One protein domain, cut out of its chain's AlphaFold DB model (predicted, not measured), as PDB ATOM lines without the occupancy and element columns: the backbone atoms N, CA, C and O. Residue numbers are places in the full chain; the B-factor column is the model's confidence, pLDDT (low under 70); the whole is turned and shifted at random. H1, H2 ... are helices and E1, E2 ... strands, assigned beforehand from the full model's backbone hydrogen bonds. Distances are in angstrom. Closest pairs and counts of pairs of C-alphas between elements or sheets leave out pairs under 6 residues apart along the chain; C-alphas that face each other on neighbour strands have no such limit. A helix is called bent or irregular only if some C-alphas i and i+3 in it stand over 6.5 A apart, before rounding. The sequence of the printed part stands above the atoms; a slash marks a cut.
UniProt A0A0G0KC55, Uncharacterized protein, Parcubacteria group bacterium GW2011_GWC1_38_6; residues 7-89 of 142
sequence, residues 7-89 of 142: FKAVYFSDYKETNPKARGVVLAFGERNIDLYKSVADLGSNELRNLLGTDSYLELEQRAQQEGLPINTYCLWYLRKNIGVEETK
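What this domain is: This is residues 7 to 89 of the 142 residues of an uncharacterized protein of Parcubacteria group bacterium GW2011_GWC1_38_6 (UniProt A0A0G0KC55). Helix H5 is the core, with H2, H3 and H4 packed on it at large angles, and a small sheet of two strands runs past it, its strand E2 next to H5. The one-turn helix H1 lies in the loop between the two strands, toward one end of the domain, while the tail after H5, residues 83 to 89, runs toward the other. The printed part has 83 residues, with five named helices and two named strands in the order E1, H1, E2, H2, H3, H4, H5; the sheet, E1 - E2, is antiparallel and the class is mostly helix. It is compact, with a radius of gyration of the C-alphas of 12.4 A and spans of 35 by 24 by 23 A.

Where its parts are: Find C-alpha 7 at (-22.913, 232.327, -0.721), where E1 begins; it takes residues 7 to 10 over 10.1 A. Its partner E2 takes residues 25 to 29 over 12.8 A, and between them is H1, residues 15 to 18. Read on to H2, residues 31 to 40, 14.8 A long and irregular, with C-alphas 32 and 35 7.8 A apart. H3 takes residues 45 to 52 over 10.3 A, and H4 residues 57 to 66 over 14.2 A. H5, residues 71 to 82, is the longest helix at 16.2 A and ends at C-alpha 82, (-8.930, 218.352, 2.090).

How they stand to each other: Start at the sheet, where E1 and E2 stand at 148 degrees; look for N 8 and O 27, 2.9 A apart, and N 10 and O 25, 2.8 A apart, both within hydrogen-bond range. The closest C-alphas of E2 and H5 are those of Leu 27 and Asn 72, 5.5 A apart, and E1 comes nearest H3 at the C-alphas of Val 10 and Ser 45, 4.9 A. H5 is the hub. With residues 71 to 75 alone it touches H4, about perpendicular at 84 degrees, closest at the C-alphas of Ala 64 and Tyr 74, 5.5 A. It touches H3 at 70.2 degrees, only just about perpendicular, closest at the C-alphas of Leu 52 and Leu 79, 6.6 A. With residues 76 to 80 alone it touches H2 at a steep tilt of 63 degrees, the same way, closest at the C-alphas of Leu 36 and Arg 80, 6.6 A. H1 is close to but not clearly touching H4. H2 and H4 are apart. In H3, H4 and H5 every O i to N i+4 pair is within hydrogen-bond range; H2 has 4 of 6, and H1 is too short for such a pair.

The domain as a whole: Look for the two C-alphas farthest apart at Lys 21 and Thr 88, 39.0 A. The printed part has no cut and no long link. The mean pLDDT of the printed part is 85.0; residues 16 to 23 and 84 to 89 are under 70.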
ATOM      1  N   PHE A   7     -23.710 232.235   0.496       91.56
ATOM      2  CA  PHE A   7     -22.913 232.327  -0.721       91.56
ATOM      3  C   PHE A   7     -21.556 232.963  -0.434       91.56
ATOM      4  O   PHE A   7     -21.475 233.970   0.270       91.56
ATOM      5  N   LYS A   8     -20.491 232.405  -1.013       91.69
ATOM      6  CA  LYS A   8     -19.140 232.983  -0.964       91.69
ATOM      7  C   LYS A   8     -18.528 232.982  -2.356       91.69
ATOM      8  O   LYS A   8     -18.541 231.963  -3.040       91.69
ATOM      9  N   ALA A   9     -18.007 234.127  -2.784       90.75
ATOM     10  CA  ALA A   9     -17.380 234.262  -4.093       90.75
ATOM     11  C   ALA A   9     -15.875 233.963  -4.031       90.75
ATOM     12  O   ALA A   9     -15.179 234.404  -3.114       90.75
ATOM     13  N   VAL A  10     -15.380 233.256  -5.043       90.94
ATOM     14  CA  VAL A  10     -13.961 232.983  -5.278       90.94
ATOM     15  C   VAL A  10     -13.572 233.584  -6.618       90.94
ATOM     16  O   VAL A  10     -14.137 233.250  -7.661       90.94
ATOM     17  N   TYR A  11     -12.626 234.513  -6.576       90.81
ATOM     18  CA  TYR A  11     -12.168 235.249  -7.744       90.81
ATOM     19  C   TYR A  11     -10.921 234.600  -8.341       90.81
ATOM     20  O   TYR A  11      -9.974 234.311  -7.613       90.81
ATOM     21  N   PHE A  12     -10.921 234.415  -9.661       88.31
ATOM     22  CA  PHE A  12      -9.788 233.904 -10.432       88.31
ATOM     23  C   PHE A  12      -9.419 234.908 -11.523       88.31
ATOM     24  O   PHE A  12     -10.298 235.569 -12.088       88.31
ATOM     25  N   SER A  13      -8.127 235.029 -11.816       84.00
ATOM     26  CA  SER A  13      -7.612 236.005 -12.782       84.00
ATOM     27  C   SER A  13      -8.036 235.683 -14.220       84.00
ATOM     28  O   SER A  13      -8.408 236.588 -14.961       84.00
ATOM     29  N   ASP A  14      -8.066 234.396 -14.573       82.75
ATOM     30  CA  ASP A  14      -8.423 233.849 -15.893       82.75
ATOM     31  C   ASP A  14      -9.946 233.723 -16.117       82.75
ATOM     32  O   ASP A  14     -10.425 233.436 -17.217       82.75
ATOM     33  N   TYR A  15     -10.759 233.984 -15.086       75.06
ATOM     34  CA  TYR A  15     -12.216 233.855 -15.183       75.06
ATOM     35  C   TYR A  15     -12.858 234.916 -16.082       75.06
ATOM     36  O   TYR A  15     -13.821 234.630 -16.795       75.06
ATOM     37  N   LYS A  16     -12.310 236.139 -16.089       68.12
ATOM     38  CA  LYS A  16     -12.818 237.245 -16.920       68.12
ATOM     39  C   LYS A  16     -12.628 236.993 -18.413       68.12
ATOM     40  O   LYS A  16     -13.446 237.455 -19.204       68.12
ATOM     41  N   GLU A  17     -11.583 236.258 -18.785       62.78
ATOM     42  CA  GLU A  17     -11.315 235.873 -20.174       62.78
ATOM     43  C   GLU A  17     -12.365 234.876 -20.681       62.78
ATOM     44  O   GLU A  17     -12.743 234.906 -21.850       62.78
ATOM     45  N   THR A  18     -12.905 234.054 -19.778       60.12
ATOM     46  CA  THR A  18     -13.925 233.047 -20.095       60.12
ATOM     47  C   THR A  18     -15.353 233.605 -19.993       60.12
ATOM     48  O   THR A  18     -16.226 233.220 -20.768       60.12
ATOM     49  N   ASN A  19     -15.617 234.532 -19.061       64.88
ATOM     50  CA  ASN A  19     -16.922 235.174 -18.877       64.88
ATOM     51  C   ASN A  19     -16.783 236.669 -18.519       64.88
ATOM     52  O   ASN A  19     -16.711 237.017 -17.337       64.88
ATOM     53  N   PRO A  20     -16.867 237.594 -19.494       63.28
ATOM     54  CA  PRO A  20     -16.592 239.020 -19.269       63.28
ATOM     55  C   PRO A  20     -17.586 239.729 -18.330       63.28
ATOM     56  O   PRO A  20     -17.320 240.838 -17.869       63.28
ATOM     57  N   LYS A  21     -18.739 239.112 -18.028       64.44
ATOM     58  CA  LYS A  21     -19.746 239.635 -17.083       64.44
ATOM     59  C   LYS A  21     -19.698 238.983 -15.700       64.44
ATOM     60  O   LYS A  21     -20.322 239.498 -14.772       64.44
ATOM     61  N   ALA A  22     -19.016 237.850 -15.556       64.50
ATOM     62  CA  ALA A  22     -19.020 237.093 -14.316       64.50
ATOM     63  C   ALA A  22     -17.842 237.531 -13.440       64.50
ATOM     64  O   ALA A  22     -16.721 237.708 -13.912       64.50
ATOM     65  N   ARG A  23     -18.111 237.764 -12.153       65.69
ATOM     66  CA  ARG A  23     -17.099 238.303 -11.237       65.69
ATOM     67  C   ARG A  23     -16.188 237.206 -10.692       65.69
ATOM     68  O   ARG A  23     -15.002 237.461 -10.581       65.69
ATOM     69  N   GLY A  24     -16.714 236.009 -10.428       81.50
ATOM     70  CA  GLY A  24     -15.993 234.845  -9.904       81.50
ATOM     71  C   GLY A  24     -16.910 233.625  -9.773       81.50
ATOM     72  O   GLY A  24     -18.096 233.704 -10.102       81.50
ATOM     73  N   VAL A  25     -16.374 232.522  -9.252       87.56
ATOM     74  CA  VAL A  25     -17.154 231.328  -8.901       87.56
ATOM     75  C   VAL A  25     -17.889 231.584  -7.593       87.56
ATOM     76  O   VAL A  25     -17.270 231.929  -6.590       87.56
ATOM     77  N   VAL A  26     -19.207 231.411  -7.584       90.62
ATOM     78  CA  VAL A  26     -20.011 231.538  -6.364       90.62
ATOM     79  C   VAL A  26     -20.239 230.154  -5.771       90.62
ATOM     80  O   VAL A  26     -20.897 229.313  -6.381       90.62
ATOM     81  N   LEU A  27     -19.698 229.938  -4.576       92.69
ATOM     82  CA  LEU A  27     -19.916 228.736  -3.786       92.69
ATOM     83  C   LEU A  27     -21.185 228.891  -2.950       92.69
ATOM     84  O   LEU A  27     -21.318 229.863  -2.205       92.69
ATOM     85  N   ALA A  28     -22.103 227.939  -3.080       93.38
ATOM     86  CA  ALA A  28     -23.390 227.918  -2.397       93.38
ATOM     87  C   ALA A  28     -23.397 226.855  -1.292       93.38
ATOM     88  O   ALA A  28     -23.448 225.653  -1.558       93.38
ATOM     89  N   PHE A  29     -23.380 227.304  -0.042       92.31
ATOM     90  CA  PHE A  29     -23.391 226.470   1.151       92.31
ATOM     91  C   PHE A  29     -24.821 226.355   1.678       92.31
ATOM     92  O   PHE A  29     -25.373 227.306   2.227       92.31
ATOM     93  N   GLY A  30     -25.438 225.188   1.500       90.69
ATOM     94  CA  GLY A  30     -26.685 224.849   2.190       90.69
ATOM     95  C   GLY A  30     -26.443 224.374   3.624       90.69
ATOM     96  O   GLY A  30     -25.301 224.189   4.039       90.69
ATOM     97  N   GLU A  31     -27.524 224.077   4.347       88.44
ATOM     98  CA  GLU A  31     -27.492 223.639   5.755       88.44
ATOM     99  C   GLU A  31     -26.523 222.473   6.015       88.44
ATOM    100  O   GLU A  31     -25.769 222.490   6.981       88.44
ATOM    101  N   ARG A  32     -26.460 221.490   5.106       86.69
ATOM    102  CA  ARG A  32     -25.557 220.325   5.219       86.69
ATOM    103  C   ARG A  32     -24.066 220.666   5.119       86.69
ATOM    104  O   ARG A  32     -23.235 219.828   5.448       86.69
ATOM    105  N   ASN A  33     -23.735 221.855   4.621       88.62
ATOM    106  CA  ASN A  33     -22.367 222.333   4.427       88.62
ATOM    107  C   ASN A  33     -22.071 223.556   5.311       88.62
ATOM    108  O   ASN A  33     -21.124 224.290   5.037       88.62
ATOM    109  N   ILE A  34     -22.874 223.794   6.355       89.94
ATOM    110  CA  ILE A  34     -22.703 224.957   7.229       89.94
ATOM    111  C   ILE A  34     -21.378 224.904   7.998       89.94
ATOM    112  O   ILE A  34     -20.711 225.922   8.144       89.94
ATOM    113  N   ASP A  35     -20.953 223.719   8.434       89.69
ATOM    114  CA  ASP A  35     -19.687 223.563   9.156       89.69
ATOM    115  C   ASP A  35     -18.489 223.750   8.227       89.69
ATOM    116  O   ASP A  35     -17.513 224.393   8.605       89.69
ATOM    117  N   LEU A  36     -18.614 223.310   6.971       90.81
ATOM    118  CA  LEU A  36     -17.629 223.602   5.933       90.81
ATOM    119  C   LEU A  36     -17.501 225.110   5.705       90.81
ATOM    120  O   LEU A  36     -16.389 225.615   5.594       90.81
ATOM    121  N   TYR A  37     -18.629 225.830   5.659       92.56
ATOM    122  CA  TYR A  37     -18.619 227.286   5.544       92.56
ATOM    123  C   TYR A  37     -17.878 227.931   6.716       92.56
ATOM    124  O   TYR A  37     -17.024 228.772   6.470       92.56
ATOM    125  N   LYS A  38     -18.141 227.515   7.964       91.50
ATOM    126  CA  LYS A  38     -17.444 228.055   9.148       91.50
ATOM    127  C   LYS A  38     -15.925 227.901   9.038       91.50
ATOM    128  O   LYS A  38     -15.212 228.836   9.366       91.50
ATOM    129  N   SER A  39     -15.437 226.772   8.522       90.31
ATOM    130  CA  SER A  39     -13.999 226.532   8.328       90.31
ATOM    131  C   SER A  39     -13.353 227.422   7.264       90.31
ATOM    132  O   SER A  39     -12.141 227.607   7.283       90.31
ATOM    133  N   VAL A  40     -14.135 227.956   6.321       90.06
ATOM    134  CA  VAL A  40     -13.631 228.796   5.223       90.06
ATOM    135  C   VAL A  40     -14.177 230.225   5.253       90.06
ATOM    136  O   VAL A  40     -13.970 230.995   4.312       90.06
ATOM    137  N   ALA A  41     -14.910 230.587   6.308       91.12
ATOM    138  CA  ALA A  41     -15.636 231.846   6.404       91.12
ATOM    139  C   ALA A  41     -14.671 233.032   6.387       91.12
ATOM    140  O   ALA A  41     -14.875 233.961   5.601       91.12
ATOM    141  N   ASP A  42     -13.584 232.932   7.148       91.75
ATOM    142  CA  ASP A  42     -12.553 233.965   7.278       91.75
ATOM    143  C   ASP A  42     -11.573 234.009   6.095       91.75
ATOM    144  O   ASP A  42     -10.831 234.975   5.941       91.75
ATOM    145  N   LEU A  43     -11.600 233.002   5.212       91.25
ATOM    146  CA  LEU A  43     -10.640 232.884   4.116       91.25
ATOM    147  C   LEU A  43     -10.965 233.815   2.943       91.25
ATOM    148  O   LEU A  43     -12.110 233.908   2.481       91.25
ATOM    149  N   GLY A  44      -9.937 234.468   2.405       91.62
ATOM    150  CA  GLY A  44     -10.011 235.254   1.177       91.62
ATOM    151  C   GLY A  44     -10.000 234.391  -0.091       91.62
ATOM    152  O   GLY A  44      -9.759 233.184  -0.061       91.62
ATOM    153  N   SER A  45     -10.212 235.008  -1.262       91.00
ATOM    154  CA  SER A  45     -10.157 234.276  -2.542       91.00
ATOM    155  C   SER A  45      -8.791 233.650  -2.817       91.00
ATOM    156  O   SER A  45      -8.723 232.611  -3.459       91.00
ATOM    157  N   ASN A  46      -7.703 234.250  -2.328       91.19
ATOM    158  CA  ASN A  46      -6.369 233.672  -2.471       91.19
ATOM    159  C   ASN A  46      -6.227 232.360  -1.687       91.19
ATOM    160  O   ASN A  46      -5.810 231.347  -2.234       91.19
ATOM    161  N   GLU A  47      -6.646 232.365  -0.426       90.62
ATOM    162  CA  GLU A  47      -6.582 231.189   0.441       90.62
ATOM    163  C   GLU A  47      -7.517 230.079  -0.044       90.62
ATOM    164  O   GLU A  47      -7.145 228.911  -0.039       90.62
ATOM    165  N   LEU A  48      -8.701 230.435  -0.550       91.81
ATOM    166  CA  LEU A  48      -9.612 229.466  -1.158       91.81
ATOM    167  C   LEU A  48      -9.035 228.815  -2.417       91.81
ATOM    168  O   LEU A  48      -9.223 227.618  -2.606       91.81
ATOM    169  N   ARG A  49      -8.320 229.563  -3.263       92.19
ATOM    170  CA  ARG A  49      -7.618 228.999  -4.430       92.19
ATOM    171  C   ARG A  49      -6.511 228.038  -4.012       92.19
ATOM    172  O   ARG A  49      -6.439 226.930  -4.540       92.19
ATOM    173  N   ASN A  50      -5.745 228.404  -2.984       91.19
ATOM    174  CA  ASN A  50      -4.744 227.517  -2.391       91.19
ATOM    175  C   ASN A  50      -5.380 226.222  -1.866       91.19
ATOM    176  O   ASN A  50      -4.890 225.138  -2.168       91.19
ATOM    177  N   LEU A  51      -6.509 226.313  -1.152       90.94
ATOM    178  CA  LEU A  51      -7.239 225.138  -0.662       90.94
ATOM    179  C   LEU A  51      -7.855 224.288  -1.775       90.94
ATOM    180  O   LEU A  51      -8.019 223.087  -1.592       90.94
ATOM    181  N   LEU A  52      -8.212 224.885  -2.912       91.38
ATOM    182  CA  LEU A  52      -8.664 224.172  -4.112       91.38
ATOM    183  C   LEU A  52      -7.492 223.603  -4.933       91.38
ATOM    184  O   LEU A  52      -7.708 222.857  -5.891       91.38
ATOM    185  N   GLY A  53      -6.253 223.944  -4.567       90.38
ATOM    186  CA  GLY A  53      -5.037 223.488  -5.230       90.38
ATOM    187  C   GLY A  53      -4.916 223.971  -6.675       90.38
ATOM    188  O   GLY A  53      -4.390 223.231  -7.511       90.38
ATOM    189  N   THR A  54      -5.482 225.136  -7.004       90.75
ATOM    190  CA  THR A  54      -5.313 225.784  -8.313       90.75
ATOM    191  C   THR A  54      -5.662 227.272  -8.262       90.75
ATOM    192  O   THR A  54      -6.633 227.688  -7.624       90.75
ATOM    193  N   ASP A  55      -4.888 228.071  -8.995       90.81
ATOM    194  CA  ASP A  55      -5.139 229.493  -9.233       90.81
ATOM    195  C   ASP A  55      -5.912 229.771 -10.529       90.81
ATOM    196  O   ASP A  55      -6.255 230.930 -10.784       90.81
ATOM    197  N   SER A  56      -6.196 228.733 -11.327       88.69
ATOM    198  CA  SER A  56      -6.875 228.826 -12.621       88.69
ATOM    199  C   SER A  56      -8.298 228.288 -12.543       88.69
ATOM    200  O   SER A  56      -8.545 227.142 -12.157       88.69
ATOM    201  N   TYR A  57      -9.252 229.105 -12.979       90.12
ATOM    202  CA  TYR A  57     -10.620 228.655 -13.180       90.12
ATOM    203  C   TYR A  57     -10.710 227.571 -14.256       90.12
ATOM    204  O   TYR A  57     -11.456 226.608 -14.083       90.12
ATOM    205  N   LEU A  58      -9.971 227.712 -15.360       88.19
ATOM    206  CA  LEU A  58     -10.011 226.735 -16.450       88.19
ATOM    207  C   LEU A  58      -9.592 225.343 -15.959       88.19
ATOM    208  O   LEU A  58     -10.250 224.351 -16.268       88.19
ATOM    209  N   GLU A  59      -8.529 225.272 -15.160       91.12
ATOM    210  CA  GLU A  59      -8.085 224.017 -14.556       91.12
ATOM    211  C   GLU A  59      -9.127 223.465 -13.571       91.12
ATOM    212  O   GLU A  59      -9.443 222.274 -13.602       91.12
ATOM    213  N   LEU A  60      -9.710 224.325 -12.730       91.19
ATOM    214  CA  LEU A  60     -10.774 223.938 -11.805       91.19
ATOM    215  C   LEU A  60     -11.989 223.348 -12.539       91.19
ATOM    216  O   LEU A  60     -12.537 222.328 -12.118       91.19
ATOM    217  N   GLU A  61     -12.401 223.971 -13.643       90.25
ATOM    218  CA  GLU A  61     -13.506 223.507 -14.479       90.25
ATOM    219  C   GLU A  61     -13.187 222.152 -15.125       90.25
ATOM    220  O   GLU A  61     -14.024 221.249 -15.089       90.25
ATOM    221  N   GLN A  62     -11.971 221.967 -15.647       90.81
ATOM    222  CA  GLN A  62     -11.531 220.685 -16.205       90.81
ATOM    223  C   GLN A  62     -11.557 219.568 -15.158       90.81
ATOM    224  O   GLN A  62     -12.077 218.488 -15.434       90.81
ATOM    225  N   ARG A  63     -11.053 219.826 -13.946       93.19
ATOM    226  CA  ARG A  63     -11.082 218.847 -12.848       93.19
ATOM    227  C   ARG A  63     -12.517 218.502 -12.435       93.19
ATOM    228  O   ARG A  63     -12.841 217.333 -12.250       93.19
ATOM    229  N   ALA A  64     -13.402 219.496 -12.349       91.75
ATOM    230  CA  ALA A  64     -14.815 219.262 -12.061       91.75
ATOM    231  C   ALA A  64     -15.482 218.391 -13.143       91.75
ATOM    232  O   ALA A  64     -16.226 217.464 -12.824       91.75
ATOM    233  N   GLN A  65     -15.164 218.639 -14.417       90.06
ATOM    234  CA  GLN A  65     -15.649 217.839 -15.543       90.06
ATOM    235  C   GLN A  65     -15.103 216.404 -15.530       90.06
ATOM    236  O   GLN A  65     -15.862 215.482 -15.822       90.06
ATOM    237  N   GLN A  66     -13.831 216.199 -15.167       91.56
ATOM    238  CA  GLN A  66     -13.225 214.867 -15.019       91.56
ATOM    239  C   GLN A  66     -13.949 214.019 -13.965       91.56
ATOM    240  O   GLN A  66     -14.193 212.839 -14.195       91.56
ATOM    241  N   GLU A  67     -14.350 214.637 -12.853       90.19
ATOM    242  CA  GLU A  67     -15.147 213.988 -11.802       90.19
ATOM    243  C   GLU A  67     -16.648 213.894 -12.146       90.19
ATOM    244  O   GLU A  67     -17.427 213.308 -11.395       90.19
ATOM    245  N   GLY A  68     -17.094 214.488 -13.261       92.44
ATOM    246  CA  GLY A  68     -18.507 214.529 -13.649       92.44
ATOM    247  C   GLY A  68     -19.383 215.386 -12.725       92.44
ATOM    248  O   GLY A  68     -20.591 215.165 -12.638       92.44
ATOM    249  N   LEU A  69     -18.792 216.358 -12.021       92.19
ATOM    250  CA  LEU A  69     -19.471 217.194 -11.031       92.19
ATOM    251  C   LEU A  69     -19.638 218.645 -11.520       92.19
ATOM    252  O   LEU A  69     -18.736 219.207 -12.139       92.19
ATOM    253  N   PRO A  70     -20.754 219.320 -11.182       92.19
ATOM    254  CA  PRO A  70     -20.852 220.771 -11.326       92.19
ATOM    255  C   PRO A  70     -19.783 221.479 -10.486       92.19
ATOM    256  O   PRO A  70     -19.506 221.046  -9.369       92.19
ATOM    257  N   ILE A  71     -19.259 222.613 -10.960       91.25
ATOM    258  CA  ILE A  71     -18.152 223.343 -10.307       91.25
ATOM    259  C   ILE A  71     -18.425 223.619  -8.825       91.25
ATOM    260  O   ILE A  71     -17.567 223.351  -7.989       91.25
ATOM    261  N   ASN A  72     -19.626 224.097  -8.475       92.88
ATOM    262  CA  ASN A  72     -19.992 224.326  -7.076       92.88
ATOM    263  C   ASN A  72     -19.903 223.032  -6.248       92.88
ATOM    264  O   ASN A  72     -19.274 223.005  -5.195       92.88
ATOM    265  N   THR A  73     -20.491 221.942  -6.747       93.25
ATOM    266  CA  THR A  73     -20.472 220.633  -6.080       93.25
ATOM    267  C   THR A  73     -19.051 220.098  -5.933       93.25
ATOM    268  O   THR A  73     -18.689 219.633  -4.855       93.25
ATOM    269  N   TYR A  74     -18.242 220.213  -6.988       95.38
ATOM    270  CA  TYR A  74     -16.837 219.821  -6.984       95.38
ATOM    271  C   TYR A  74     -16.048 220.591  -5.925       95.38
ATOM    272  O   TYR A  74     -15.372 219.976  -5.107       95.38
ATOM    273  N   CYS A  75     -16.185 221.919  -5.876       94.38
ATOM    274  CA  CYS A  75     -15.479 222.749  -4.902       94.38
ATOM    275  C   CYS A  75     -15.838 222.360  -3.466       94.38
ATOM    276  O   CYS A  75     -14.950 222.172  -2.640       94.38
ATOM    277  N   LEU A  76     -17.127 222.188  -3.158       94.12
ATOM    278  CA  LEU A  76     -17.565 221.801  -1.813       94.12
ATOM    279  C   LEU A  76     -17.063 220.406  -1.424       94.12
ATOM    280  O   LEU A  76     -16.598 220.207  -0.303       94.12
ATOM    281  N   TRP A  77     -17.133 219.446  -2.350       93.56
ATOM    282  CA  TRP A  77     -16.598 218.102  -2.149       93.56
ATOM    283  C   TRP A  77     -15.083 218.123  -1.919       93.56
ATOM    284  O   TRP A  77     -14.599 217.503  -0.970       93.56
ATOM    285  N   TYR A  78     -14.346 218.876  -2.737       92.94
ATOM    286  CA  TYR A  78     -12.894 218.983  -2.656       92.94
ATOM    287  C   TYR A  78     -12.460 219.636  -1.344       92.94
ATOM    288  O   TYR A  78     -11.619 219.090  -0.633       92.94
ATOM    289  N   LEU A  79     -13.075 220.762  -0.972       92.12
ATOM    290  CA  LEU A  79     -12.795 221.438   0.294       92.12
ATOM    291  C   LEU A  79     -13.079 220.513   1.479       92.12
ATOM    292  O   LEU A  79     -12.234 220.353   2.354       92.12
ATOM    293  N   ARG A  80     -14.222 219.818   1.473       90.81
ATOM    294  CA  ARG A  80     -14.568 218.859   2.530       90.81
ATOM    295  C   ARG A  80     -13.551 217.723   2.648       90.81
ATOM    296  O   ARG A  80     -13.254 217.294   3.758       90.81
ATOM    297  N   LYS A  81     -13.031 217.231   1.522       88.12
ATOM    298  CA  LYS A  81     -12.036 216.153   1.494       88.12
ATOM    299  C   LYS A  81     -10.667 216.603   2.017       88.12
ATOM    300  O   LYS A  81      -9.967 215.789   2.604       88.12
ATOM    301  N   ASN A  82     -10.289 217.869   1.816       84.81
ATOM    302  CA  ASN A  82      -8.930 218.352   2.090       84.81
ATOM    303  C   ASN A  82      -8.790 219.159   3.393       84.81
ATOM    304  O   ASN A  82      -7.718 219.142   3.991       84.81
ATOM    305  N   ILE A  83      -9.853 219.789   3.905       81.25
ATOM    306  CA  ILE A  83      -9.795 220.577   5.154       81.25
ATOM    307  C   ILE A  83      -9.492 219.706   6.391       81.25
ATOM    308  O   ILE A  83      -8.923 220.201   7.355       81.25
ATOM    309  N   GLY A  84      -9.765 218.397   6.346       63.66
ATOM    310  CA  GLY A  84      -9.334 217.445   7.384       63.66
ATOM    311  C   GLY A  84      -7.929 216.852   7.187       63.66
ATOM    312  O   GLY A  84      -7.491 216.055   8.009       63.66
ATOM    313  N   VAL A  85      -7.238 217.182   6.091       55.41
ATOM    314  CA  VAL A  85      -5.928 216.605   5.723       55.41
ATOM    315  C   VAL A  85      -4.794 217.631   5.890       55.41
ATOM    316  O   VAL A  85      -3.657 217.256   6.184       55.41
ATOM    317  N   GLU A  86      -5.089 218.928   5.774       49.91
ATOM    318  CA  GLU A  86      -4.092 220.013   5.818       49.91
ATOM    319  C   GLU A  86      -3.461 220.277   7.200       49.91
ATOM    320  O   GLU A  86      -2.379 220.869   7.264       49.91
ATOM    321  N   GLU A  87      -4.017 219.757   8.305       49.31
ATOM    322  CA  GLU A  87      -3.327 219.800   9.611       49.31
ATOM    323  C   GLU A  87      -1.992 219.029   9.598       49.31
ATOM    324  O   GLU A  87      -1.118 219.275  10.430       49.31
ATOM    325  N   THR A  88      -1.777 218.139   8.619       44.28
ATOM    326  CA  THR A  88      -0.550 217.328   8.531       44.28
ATOM    327  C   THR A  88       0.488 217.827   7.524       44.28
ATOM    328  O   THR A  88       1.669 217.521   7.684       44.28
ATOM    329  N   LYS A  89       0.114 218.632   6.518       46.44
ATOM    330  CA  LYS A  89       1.055 219.030   5.448       46.44
ATOM    331  C   LYS A  89       1.843 220.303   5.746       46.44
ATOM    332  O   LYS A  89       2.968 220.451   5.273       46.44
TER     333      LYS A  89